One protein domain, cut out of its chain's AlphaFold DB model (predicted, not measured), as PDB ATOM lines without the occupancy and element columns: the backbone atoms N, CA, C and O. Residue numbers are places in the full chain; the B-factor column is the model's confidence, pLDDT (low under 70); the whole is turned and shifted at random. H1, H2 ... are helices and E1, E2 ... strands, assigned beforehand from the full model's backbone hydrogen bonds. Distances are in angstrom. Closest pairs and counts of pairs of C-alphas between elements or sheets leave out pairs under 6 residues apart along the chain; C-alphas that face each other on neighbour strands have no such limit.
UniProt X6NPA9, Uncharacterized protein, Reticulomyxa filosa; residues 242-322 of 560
ATOM      1  N   ARG A 242     105.019 -26.244  80.951       89.12
ATOM      2  CA  ARG A 242     104.256 -25.192  81.609       89.12
ATOM      3  C   ARG A 242     103.267 -25.842  82.558       89.12
ATOM      4  O   ARG A 242     102.482 -26.693  82.156       89.12
ATOM      5  N   ILE A 243     103.289 -25.431  83.815       89.44
ATOM      6  CA  ILE A 243     102.250 -25.812  84.762       89.44
ATOM      7  C   ILE A 243     101.051 -24.894  84.517       89.44
ATOM      8  O   ILE A 243     101.196 -23.683  84.361       89.44
ATOM      9  N   THR A 244      99.866 -25.481  84.410       93.81
ATOM     10  CA  THR A 244      98.601 -24.785  84.190       93.81
ATOM     11  C   THR A 244      97.648 -25.148  85.316       93.81
ATOM     12  O   THR A 244      97.270 -26.312  85.461       93.81
ATOM     13  N   VAL A 245      97.279 -24.143  86.107       93.62
ATOM     14  CA  VAL A 245      96.295 -24.241  87.185       93.62
ATOM     15  C   VAL A 245      94.951 -23.789  86.632       93.62
ATOM     16  O   VAL A 245      94.827 -22.653  86.178       93.62
ATOM     17  N   ARG A 246      93.947 -24.668  86.644       94.56
ATOM     18  CA  ARG A 246      92.639 -24.423  86.024       94.56
ATOM     19  C   ARG A 246      91.506 -24.609  87.021       94.56
ATOM     20  O   ARG A 246      91.278 -25.713  87.512       94.56
ATOM     21  N   GLY A 247      90.773 -23.533  87.297       91.69
ATOM     22  CA  GLY A 247      89.543 -23.570  88.083       91.69
ATOM     23  C   GLY A 247      88.354 -24.116  87.291       91.69
ATOM     24  O   GLY A 247      88.168 -23.778  86.124       91.69
ATOM     25  N   TYR A 248      87.504 -24.914  87.940       89.50
ATOM     26  CA  TYR A 248      86.223 -25.359  87.389       89.50
ATOM     27  C   TYR A 248      85.090 -25.084  88.383       89.50
ATOM     28  O   TYR A 248      85.139 -25.477  89.551       89.50
ATOM     29  N   GLY A 249      84.029 -24.446  87.900       85.44
ATOM     30  CA  GLY A 249      82.855 -24.097  88.692       85.44
ATOM     31  C   GLY A 249      82.073 -22.950  88.057       85.44
ATOM     32  O   GLY A 249      82.469 -22.401  87.031       85.44
ATOM     33  N   LYS A 250      80.954 -22.566  88.678       69.38
ATOM     34  CA  LYS A 250      80.195 -21.365  88.295       69.38
ATOM     35  C   LYS A 250      80.690 -20.143  89.071       69.38
ATOM     36  O   LYS A 250      79.959 -19.599  89.894       69.38
ATOM     37  N   SER A 251      81.911 -19.703  88.778       69.94
ATOM     38  CA  SER A 251      82.369 -18.362  89.153       69.94
ATOM     39  C   SER A 251      82.345 -17.454  87.927       69.94
ATOM     40  O   SER A 251      82.798 -17.838  86.849       69.94
ATOM     41  N   ASN A 252      81.773 -16.257  88.072       71.94
ATOM     42  CA  ASN A 252      81.758 -15.264  86.996       71.94
ATOM     43  C   ASN A 252      82.975 -14.334  87.026       71.94
ATOM     44  O   ASN A 252      83.262 -13.719  85.998       71.94
ATOM     45  N   SER A 253      83.671 -14.271  88.162       82.38
ATOM     46  CA  SER A 253      84.886 -13.492  88.368       82.38
ATOM     47  C   SER A 253      86.018 -13.967  87.456       82.38
ATOM     48  O   SER A 253      86.218 -15.168  87.267       82.38
ATOM     49  N   ASN A 254      86.778 -13.014  86.926       87.81
ATOM     50  CA  ASN A 254      88.093 -13.281  86.356       87.81
ATOM     51  C   ASN A 254      89.132 -13.124  87.477       87.81
ATOM     52  O   ASN A 254      88.933 -12.305  88.370       87.81
ATOM     53  N   ILE A 255      90.217 -13.895  87.424       90.00
ATOM     54  CA  ILE A 255      91.396 -13.690  88.276       90.00
ATOM     55  C   ILE A 255      92.287 -12.604  87.657       90.00
ATOM     56  O   ILE A 255      92.406 -12.550  86.429       90.00
ATOM     57  N   GLU A 256      92.900 -11.746  88.475       93.06
ATOM     58  CA  GLU A 256      93.887 -10.746  88.057       93.06
ATOM     59  C   GLU A 256      95.285 -11.064  88.628       93.06
ATOM     60  O   GLU A 256      95.459 -11.909  89.507       93.06
ATOM     61  N   LEU A 257      96.327 -10.410  88.102       90.44
ATOM     62  CA  LEU A 257      97.716 -10.659  88.529       90.44
ATOM     63  C   LEU A 257      97.963 -10.190  89.972       90.44
ATOM     64  O   LEU A 257      98.789 -10.754  90.684       90.44
ATOM     65  N   GLN A 258      97.204  -9.188  90.413       93.62
ATOM     66  CA  GLN A 258      97.211  -8.658  91.772       93.62
ATOM     67  C   GLN A 258      96.728  -9.700  92.795       93.62
ATOM     68  O   GLN A 258      97.235  -9.739  93.915       93.62
ATOM     69  N   ASP A 259      95.809 -10.586  92.406       92.56
ATOM     70  CA  ASP A 259      95.285 -11.637  93.282       92.56
ATOM     71  C   ASP A 259      96.325 -12.747  93.497       92.56
ATOM     72  O   ASP A 259      96.498 -13.235  94.615       92.56
ATOM     73  N   ILE A 260      97.101 -13.076  92.457       92.62
ATOM     74  CA  ILE A 260      98.266 -13.977  92.542       92.62
ATOM     75  C   ILE A 260      99.357 -13.358  93.433       92.62
ATOM     76  O   ILE A 260      99.914 -14.039  94.294       92.62
ATOM     77  N   ALA A 261      99.598 -12.048  93.308       92.06
ATOM     78  CA  ALA A 261     100.512 -11.329  94.195       92.06
ATOM     79  C   ALA A 261     100.044 -11.319  95.665       92.06
ATOM     80  O   ALA A 261     100.871 -11.370  96.577       92.06
ATOM     81  N   SER A 262      98.728 -11.319  95.919       94.31
ATOM     82  CA  SER A 262      98.169 -11.327  97.281       94.31
ATOM     83  C   SER A 262      98.498 -12.594  98.088       94.31
ATOM     84  O   SER A 262      98.509 -12.548  99.317       94.31
ATOM     85  N   VAL A 263      98.815 -13.706  97.412       92.69
ATOM     86  CA  VAL A 263      99.221 -14.979  98.037       92.69
ATOM     87  C   VAL A 263     100.741 -15.198  98.058       92.69
ATOM     88  O   VAL A 263     101.200 -16.303  98.337       92.69
ATOM     89  N   GLY A 264     101.529 -14.140  97.830       91.94
ATOM     90  CA  GLY A 264     102.984 -14.131  98.033       91.94
ATOM     91  C   GLY A 264     103.829 -14.542  96.824       91.94
ATOM     92  O   GLY A 264     105.048 -14.626  96.948       91.94
ATOM     93  N   ILE A 265     103.210 -14.769  95.663       92.06
ATOM     94  CA  ILE A 265     103.910 -15.077  94.410       92.06
ATOM     95  C   ILE A 265     104.280 -13.763  93.718       92.06
ATOM     96  O   ILE A 265     103.423 -12.913  93.488       92.06
ATOM     97  N   ASP A 266     105.556 -13.583  93.374       88.44
ATOM     98  CA  ASP A 266     106.040 -12.366  92.711       88.44
ATOM     99  C   ASP A 266     105.321 -12.155  91.358       88.44
ATOM    100  O   ASP A 266     105.434 -13.019  90.483       88.44
ATOM    101  N   PRO A 267     104.615 -11.029  91.117       80.25
ATOM    102  CA  PRO A 267     103.961 -10.763  89.833       80.25
ATOM    103  C   PRO A 267     104.936 -10.680  88.642       80.25
ATOM    104  O   PRO A 267     104.502 -10.795  87.496       80.25
ATOM    105  N   TYR A 268     106.244 -10.519  88.879       84.00
ATOM    106  CA  TYR A 268     107.285 -10.522  87.845       84.00
ATOM    107  C   TYR A 268     107.890 -11.908  87.560       84.00
ATOM    108  O   TYR A 268     108.654 -12.051  86.607       84.00
ATOM    109  N   SER A 269     107.508 -12.950  88.309       84.88
ATOM    110  CA  SER A 269     107.978 -14.339  88.117       84.88
ATOM    111  C   SER A 269     107.547 -14.991  86.789       84.88
ATOM    112  O   SER A 269     108.014 -16.077  86.445       84.88
ATOM    113  N   GLY A 270     106.673 -14.339  86.016       89.75
ATOM    114  CA  GLY A 270     106.259 -14.787  84.684       89.75
ATOM    115  C   GLY A 270     105.043 -15.714  84.659       89.75
ATOM    116  O   GLY A 270     104.749 -16.286  83.606       89.75
ATOM    117  N   TRP A 271     104.318 -15.852  85.776       93.12
ATOM    118  CA  TRP A 271     102.957 -16.397  85.765       93.12
ATOM    119  C   TRP A 271     102.038 -15.489  84.924       93.12
ATOM    120  O   TRP A 271     102.066 -14.266  85.052       93.12
ATOM    121  N   THR A 272     101.212 -16.073  84.052       93.25
ATOM    122  CA  THR A 272     100.279 -15.337  83.180       93.25
ATOM    123  C   THR A 272      98.882 -15.938  83.221       93.25
ATOM    124  O   THR A 272      98.733 -17.155  83.239       93.25
ATOM    125  N   ILE A 273      97.855 -15.098  83.149       92.88
ATOM    126  CA  ILE A 273      96.447 -15.510  83.198       92.88
ATOM    127  C   ILE A 273      95.905 -15.644  81.773       92.88
ATOM    128  O   ILE A 273      96.100 -14.733  80.962       92.88
ATOM    129  N   ASP A 274      95.220 -16.747  81.459       90.38
ATOM    130  CA  ASP A 274      94.497 -16.850  80.191       90.38
ATOM    131  C   ASP A 274      93.243 -15.966  80.238       90.38
ATOM    132  O   ASP A 274      92.428 -16.025  81.160       90.38
ATOM    133  N   ARG A 275      93.093 -15.118  79.220       84.94
ATOM    134  CA  ARG A 275      91.940 -14.225  79.054       84.94
ATOM    135  C   ARG A 275      90.753 -14.926  78.389       84.94
ATOM    136  O   ARG A 275      89.642 -14.408  78.457       84.94
ATOM    137  N   ASN A 276      90.986 -16.075  77.755       85.50
ATOM    138  CA  ASN A 276      89.968 -16.882  77.089       85.50
ATOM    139  C   ASN A 276      89.351 -17.904  78.058       85.50
ATOM    140  O   ASN A 276      88.134 -18.088  78.078       85.50
ATOM    141  N   GLU A 277      90.174 -18.533  78.902       83.81
ATOM    142  CA  GLU A 277      89.740 -19.534  79.879       83.81
ATOM    143  C   GLU A 277      89.697 -18.963  81.308       83.81
ATOM    144  O   GLU A 277      90.708 -18.905  82.009       83.81
ATOM    145  N   LYS A 278      88.498 -18.571  81.771       79.00
ATOM    146  CA  LYS A 278      88.282 -18.007  83.119       79.00
ATOM    147  C   LYS A 278      88.968 -18.825  84.219       79.00
ATOM    148  O   LYS A 278      88.762 -20.032  84.314       79.00
ATOM    149  N   CYS A 279      89.702 -18.137  85.097       87.94
ATOM    150  CA  CYS A 279      90.454 -18.739  86.206       87.94
ATOM    151  C   CYS A 279      91.427 -19.851  85.768       87.94
ATOM    152  O   CYS A 279      91.601 -20.843  86.479       87.94
ATOM    153  N   THR A 280      92.067 -19.671  84.609       92.00
ATOM    154  CA  THR A 280      93.202 -20.484  84.161       92.00
ATOM    155  C   THR A 280      94.477 -19.655  84.230       92.00
ATOM    156  O   THR A 280      94.547 -18.547  83.695       92.00
ATOM    157  N   VAL A 281      95.485 -20.179  84.923       93.50
ATOM    158  CA  VAL A 281      96.752 -19.497  85.189       93.50
ATOM    159  C   VAL A 281      97.903 -20.401  84.763       93.50
ATOM    160  O   VAL A 281      97.955 -21.580  85.106       93.50
ATOM    161  N   HIS A 282      98.826 -19.843  83.995       94.62
ATOM    162  CA  HIS A 282      99.948 -20.536  83.385       94.62
ATOM    163  C   HIS A 282     101.271 -20.094  83.996       94.62
ATOM    164  O   HIS A 282     101.519 -18.896  84.122       94.62
ATOM    165  N   SER A 283     102.160 -21.043  84.267       93.62
ATOM    166  CA  SER A 283     103.510 -20.757  84.735       93.62
ATOM    167  C   SER A 283     104.362 -20.053  83.664       93.62
ATOM    168  O   SER A 283     104.068 -20.151  82.454       93.62
ATOM    169  N   PRO A 284     105.490 -19.434  84.068       89.81
ATOM    170  CA  PRO A 284     106.617 -19.252  83.154       89.81
ATOM    171  C   PRO A 284     106.987 -20.591  82.490       89.81
ATOM    172  O   PRO A 284     106.688 -21.670  83.015       89.81
ATOM    173  N   ARG A 285     107.628 -20.546  81.317       86.44
ATOM    174  CA  ARG A 285     108.167 -21.764  80.689       86.44
ATOM    175  C   ARG A 285     109.292 -22.316  81.563       86.44
ATOM    176  O   ARG A 285     110.177 -21.564  81.960       86.44
ATOM    177  N   ILE A 286     109.235 -23.612  81.858       79.94
ATOM    178  CA  ILE A 286     110.174 -24.296  82.743       79.94
ATOM    179  C   ILE A 286     111.052 -25.230  81.911       79.94
ATOM    180  O   ILE A 286     110.563 -26.222  81.358       79.94
ATOM    181  N   ASP A 287     112.349 -24.935  81.885       75.38
ATOM    182  CA  ASP A 287     113.379 -25.884  81.473       75.38
ATOM    183  C   ASP A 287     113.630 -26.864  82.633       75.38
ATOM    184  O   ASP A 287     113.715 -26.473  83.799       75.38
ATOM    185  N   PHE A 288     113.733 -28.156  82.326       59.53
ATOM    186  CA  PHE A 288     113.564 -29.259  83.287       59.53
ATOM    187  C   PHE A 288     114.625 -29.387  84.410       59.53
ATOM    188  O   PHE A 288     114.568 -30.336  85.188       59.53
ATOM    189  N   SER A 289     115.608 -28.486  84.510       55.62
ATOM    190  CA  SER A 289     116.877 -28.734  85.214       55.62
ATOM    191  C   SER A 289     117.073 -28.067  86.585       55.62
ATOM    192  O   SER A 289     118.050 -28.404  87.254       55.62
ATOM    193  N   SER A 290     116.195 -27.161  87.044       53.28
ATOM    194  CA  SER A 290     116.343 -26.551  88.389       53.28
ATOM    195  C   SER A 290     115.071 -25.998  89.052       53.28
ATOM    196  O   SER A 290     114.861 -26.240  90.237       53.28
ATOM    197  N   TYR A 291     114.210 -25.266  88.338       69.38
ATOM    198  CA  TYR A 291     113.131 -24.474  88.971       69.38
ATOM    199  C   TYR A 291     111.795 -25.210  89.189       69.38
ATOM    200  O   TYR A 291     110.859 -24.644  89.754       69.38
ATOM    201  N   ALA A 292     111.697 -26.482  88.796       75.75
ATOM    202  CA  ALA A 292     110.445 -27.244  88.827       75.75
ATOM    203  C   ALA A 292     109.829 -27.417  90.235       75.75
ATOM    204  O   ALA A 292     108.616 -27.566  90.338       75.75
ATOM    205  N   GLY A 293     110.631 -27.386  91.307       81.31
ATOM    206  CA  GLY A 293     110.128 -27.479  92.687       81.31
ATOM    207  C   GLY A 293     109.347 -26.237  93.122       81.31
ATOM    208  O   GLY A 293     108.185 -26.343  93.505       81.31
ATOM    209  N   VAL A 294     109.955 -25.053  92.988       85.31
ATOM    210  CA  VAL A 294     109.334 -23.767  93.364       85.31
ATOM    211  C   VAL A 294     108.051 -23.532  92.567       85.31
ATOM    212  O   VAL A 294     107.010 -23.229  93.134       85.31
ATOM    213  N   ILE A 295     108.085 -23.771  91.254       87.25
ATOM    214  CA  ILE A 295     106.942 -23.482  90.377       87.25
ATOM    215  C   ILE A 295     105.792 -24.496  90.586       87.25
ATOM    216  O   ILE A 295     104.634 -24.170  90.335       87.25
ATOM    217  N   LYS A 296     106.066 -25.702  91.113       88.81
ATOM    218  CA  LYS A 296     105.019 -26.605  91.635       88.81
ATOM    219  C   LYS A 296     104.395 -26.078  92.932       88.81
ATOM    220  O   LYS A 296     103.179 -26.153  93.081       88.81
ATOM    221  N   GLN A 297     105.198 -25.535  93.848       92.19
ATOM    222  CA  GLN A 297     104.703 -24.950  95.099       92.19
ATOM    223  C   GLN A 297     103.808 -23.726  94.830       92.19
ATOM    224  O   GLN A 297     102.690 -23.664  95.339       92.19
ATOM    225  N   ASP A 298     104.247 -22.817  93.955       92.94
ATOM    226  CA  ASP A 298     103.441 -21.699  93.445       92.94
ATOM    227  C   ASP A 298     102.104 -22.179  92.850       92.94
ATOM    228  O   ASP A 298     101.053 -21.583  93.093       92.94
ATOM    229  N   ALA A 299     102.117 -23.278  92.087       93.88
ATOM    230  CA  ALA A 299     100.920 -23.815  91.447       93.88
ATOM    231  C   ALA A 299      99.852 -24.263  92.460       93.88
ATOM    232  O   ALA A 299      98.672 -23.968  92.269       93.88
ATOM    233  N   GLU A 300     100.244 -24.923  93.553       95.62
ATOM    234  CA  GLU A 300      99.318 -25.328  94.624       95.62
ATOM    235  C   GLU A 300      98.836 -24.133  95.470       95.62
ATOM    236  O   GLU A 300      97.690 -24.112  95.933       95.62
ATOM    237  N   ILE A 301      99.651 -23.081  95.604       95.12
ATOM    238  CA  ILE A 301      99.234 -21.801  96.201       95.12
ATOM    239  C   ILE A 301      98.154 -21.130  95.326       95.12
ATOM    240  O   ILE A 301      97.102 -20.736  95.836       95.12
ATOM    241  N   ILE A 302      98.342 -21.082  94.001       93.50
ATOM    242  CA  ILE A 302      97.346 -20.561  93.042       93.50
ATOM    243  C   ILE A 302      96.088 -21.449  93.009       93.50
ATOM    244  O   ILE A 302      94.968 -20.936  92.970       93.50
ATOM    245  N   ARG A 303      96.233 -22.778  93.090       95.56
ATOM    246  CA  ARG A 303      95.111 -23.732  93.200       95.56
ATOM    247  C   ARG A 303      94.262 -23.428  94.436       95.56
ATOM    248  O   ARG A 303      93.035 -23.365  94.345       95.56
ATOM    249  N   SER A 304      94.921 -23.173  95.565       93.56
ATOM    250  CA  SER A 304      94.288 -22.822  96.839       93.56
ATOM    251  C   SER A 304      93.555 -21.477  96.773       93.56
ATOM    252  O   SER A 304      92.412 -21.391  97.219       93.56
ATOM    253  N   LEU A 305      94.157 -20.452  96.154       94.50
ATOM    254  CA  LEU A 305      93.528 -19.153  95.860       94.50
ATOM    255  C   LEU A 305      92.238 -19.314  95.031       94.50
ATOM    256  O   LEU A 305      91.184 -18.784  95.393       94.50
ATOM    257  N   ILE A 306      92.296 -20.091  93.947       92.62
ATOM    258  CA  ILE A 306      91.168 -20.316  93.026       92.62
ATOM    259  C   ILE A 306      90.014 -21.085  93.698       92.62
ATOM    260  O   ILE A 306      88.841 -20.795  93.444       92.62
ATOM    261  N   ILE A 307      90.309 -22.038  94.584       91.38
ATOM    262  CA  ILE A 307      89.273 -22.748  95.350       91.38
ATOM    263  C   ILE A 307      88.676 -21.834  96.432       91.38
ATOM    264  O   ILE A 307      87.454 -21.720  96.525       91.38
ATOM    265  N   ARG A 308      89.514 -21.160  97.231       93.75
ATOM    266  CA  ARG A 308      89.088 -20.388  98.410       93.75
ATOM    267  C   ARG A 308      88.334 -19.107  98.044       93.75
ATOM    268  O   ARG A 308      87.212 -18.904  98.507       93.75
ATOM    269  N   ASP A 309      88.933 -18.267  97.203       92.50
ATOM    270  CA  ASP A 309      88.490 -16.877  97.037       92.50
ATOM    271  C   ASP A 309      87.608 -16.706  95.791       92.50
ATOM    272  O   ASP A 309      86.578 -16.031  95.843       92.50
ATOM    273  N   TYR A 310      87.918 -17.432  94.707       90.50
ATOM    274  CA  TYR A 310      87.067 -17.506  93.505       90.50
ATOM    275  C   TYR A 310      85.920 -18.513  93.632       90.50
ATOM    276  O   TYR A 310      85.036 -18.535  92.770       90.50
ATOM    277  N   LYS A 311      85.903 -19.306  94.716       91.19
ATOM    278  CA  LYS A 311      84.860 -20.287  95.063       91.19
ATOM    279  C   LYS A 311      84.634 -21.334  93.969       91.19
ATOM    280  O   LYS A 311      83.499 -21.742  93.707       91.19
ATOM    281  N   MET A 312      85.711 -21.760  93.309       88.75
ATOM    282  CA  MET A 312      85.645 -22.850  92.337       88.75
ATOM    283  C   MET A 312      85.405 -24.191  93.035       88.75
ATOM    284  O   MET A 312      85.955 -24.463  94.097       88.75
ATOM    285  N   ALA A 313      84.588 -25.045  92.413       87.94
ATOM    286  CA  ALA A 313      84.219 -26.349  92.966       87.94
ATOM    287  C   ALA A 313      85.396 -27.342  92.959       87.94
ATOM    288  O   ALA A 313      85.439 -28.261  93.770       87.94
ATOM    289  N   ARG A 314      86.349 -27.144  92.041       91.44
ATOM    290  CA  ARG A 314      87.670 -27.778  92.018       91.44
ATOM    291  C   ARG A 314      88.663 -26.867  91.296       91.44
ATOM    292  O   ARG A 314      88.259 -26.054  90.462       91.44
ATOM    293  N   ALA A 315      89.951 -27.063  91.544       92.06
ATOM    294  CA  ALA A 315      91.010 -26.586  90.664       92.06
ATOM    295  C   ALA A 315      92.007 -27.722  90.408       92.06
ATOM    296  O   ALA A 315      92.357 -28.468  91.326       92.06
ATOM    297  N   GLU A 316      92.426 -27.869  89.156       92.81
ATOM    298  CA  GLU A 316      93.358 -28.904  88.698       92.81
ATOM    299  C   GLU A 316      94.700 -28.263  88.350       92.81
ATOM    300  O   GLU A 316      94.736 -27.168  87.785       92.81
ATOM    301  N   VAL A 317      95.795 -28.951  88.667       92.50
ATOM    302  CA  VAL A 317      97.157 -28.541  88.314       92.50
ATOM    303  C   VAL A 317      97.683 -29.533  87.289       92.50
ATOM    304  O   VAL A 317      97.745 -30.730  87.543       92.50
ATOM    305  N   SER A 318      98.026 -29.044  86.100       90.19
ATOM    306  CA  SER A 318      98.404 -29.882  84.956       90.19
ATOM    307  C   SER A 318      99.733 -29.428  84.359       90.19
ATOM    308  O   SER A 318      99.943 -28.237  84.139       90.19
ATOM    309  N   GLN A 319     100.648 -30.359  84.087       87.62
ATOM    310  CA  GLN A 319     101.909 -30.049  83.409       87.62
ATOM    311  C   GLN A 319     101.731 -30.244  81.899       87.62
ATOM    312  O   GLN A 319     101.802 -31.360  81.387       87.62
ATOM    313  N   THR A 320     101.485 -29.153  81.177       82.44
ATOM    314  CA  THR A 320     101.369 -29.167  79.718       82.44
ATOM    315  C   THR A 320     102.753 -29.089  79.071       82.44
ATOM    316  O   THR A 320     103.597 -28.266  79.438       82.44
ATOM    317  N   CYS A 321     103.009 -29.956  78.088       76.19
ATOM    318  CA  CYS A 321     104.180 -29.810  77.229       76.19
ATOM    319  C   CYS A 321     103.940 -28.665  76.239       76.19
ATOM    320  O   CYS A 321     102.943 -28.674  75.513       76.19
ATOM    321  N   VAL A 322     104.841 -27.679  76.187       68.25
ATOM    322  CA  VAL A 322     104.681 -26.519  75.300       68.25
ATOM    323  C   VAL A 322     105.315 -26.825  73.946       68.25
ATOM    324  O   VAL A 322     106.426 -26.389  73.643       68.25
TER     325      VAL A 322
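Overview. This is residues 242 to 322 of the 560 residues of an uncharacterized protein of Reticulomyxa filosa (UniProt X6NPA9). A small slab of three antiparallel strands has one long helix, H2, running along one of its faces, over E1 and E3. Past the E2 edge of the sheet sits a short helix, H1, crosswise to H2, and the long stretch of residues 263 to 279 leads from it back to E2. The printed part has 81 residues, with three named strands and two named helices in the order E1, H1, E2, H2, E3, and its class is mixed, helices and strands. The sheet runs E2, E1, E3. The whole is compact, with a radius of gyration of the C-alphas of 11.8 A, and elongated, spanning 37 by 24 by 19 A.

Along the chain. E1, residues 242 to 248, begins at C-alpha 242 (104.256, -25.192, 81.609) and is 18.9 A long. H1 is residues 257 to 262 and E2 residues 280 to 282. H2, residues 292 to 308, begins at C-alpha 292 (110.445, -27.244, 88.827) and is 24.4 A long. E3, residues 314 to 321, is 22.3 A long and ends at C-alpha 321 (104.180, -29.810, 77.229).

Arrangement. E1, the inner strand, is antiparallel to E3 at 154 degrees, with N 244 and O 318 2.8 A apart, within hydrogen-bond range. E2 and E1 are antiparallel at 170 degrees, with N 245 and O 281 at 2.8 A, also within range. Residues 272 to 273 pair with residues 281 to 282 of E2, antiparallel. H2 is on the sheet at a height of 8.8 A, and on the local plane its line stands at 12 degrees to E1, along the strands; their closest C-alphas, those of Gly 247 and Ile 306, are 6.1 A apart. E2, H2 and E3 form a split strand-helix-strand unit, two strands running the same way with a helix between them in the chain and E1 between them in the sheet; its crossover is right-handed. With H2 on one face of the sheet, there are two layers. H1 is not on the sheet; it is close to H2 but not clearly touching, about perpendicular at 90 degrees, with the closest C-alphas, those of Ile 260 and Ile 302, 6.7 A apart. H1 and E3 are apart. In H1 and H2 every O i to N i+4 pair is within hydrogen-bond range.

Size, cuts and confidence. The two C-alphas farthest apart, those of Asn 252 and Ser 289, are 37.7 A apart. The printed part has no cut. The link from H1 to E2 is long, and that from H2 to E3 is tight. Mean pLDDT of the printed part is 87.1; residues 250 to 251, 288 to 291 and 322 are under 70.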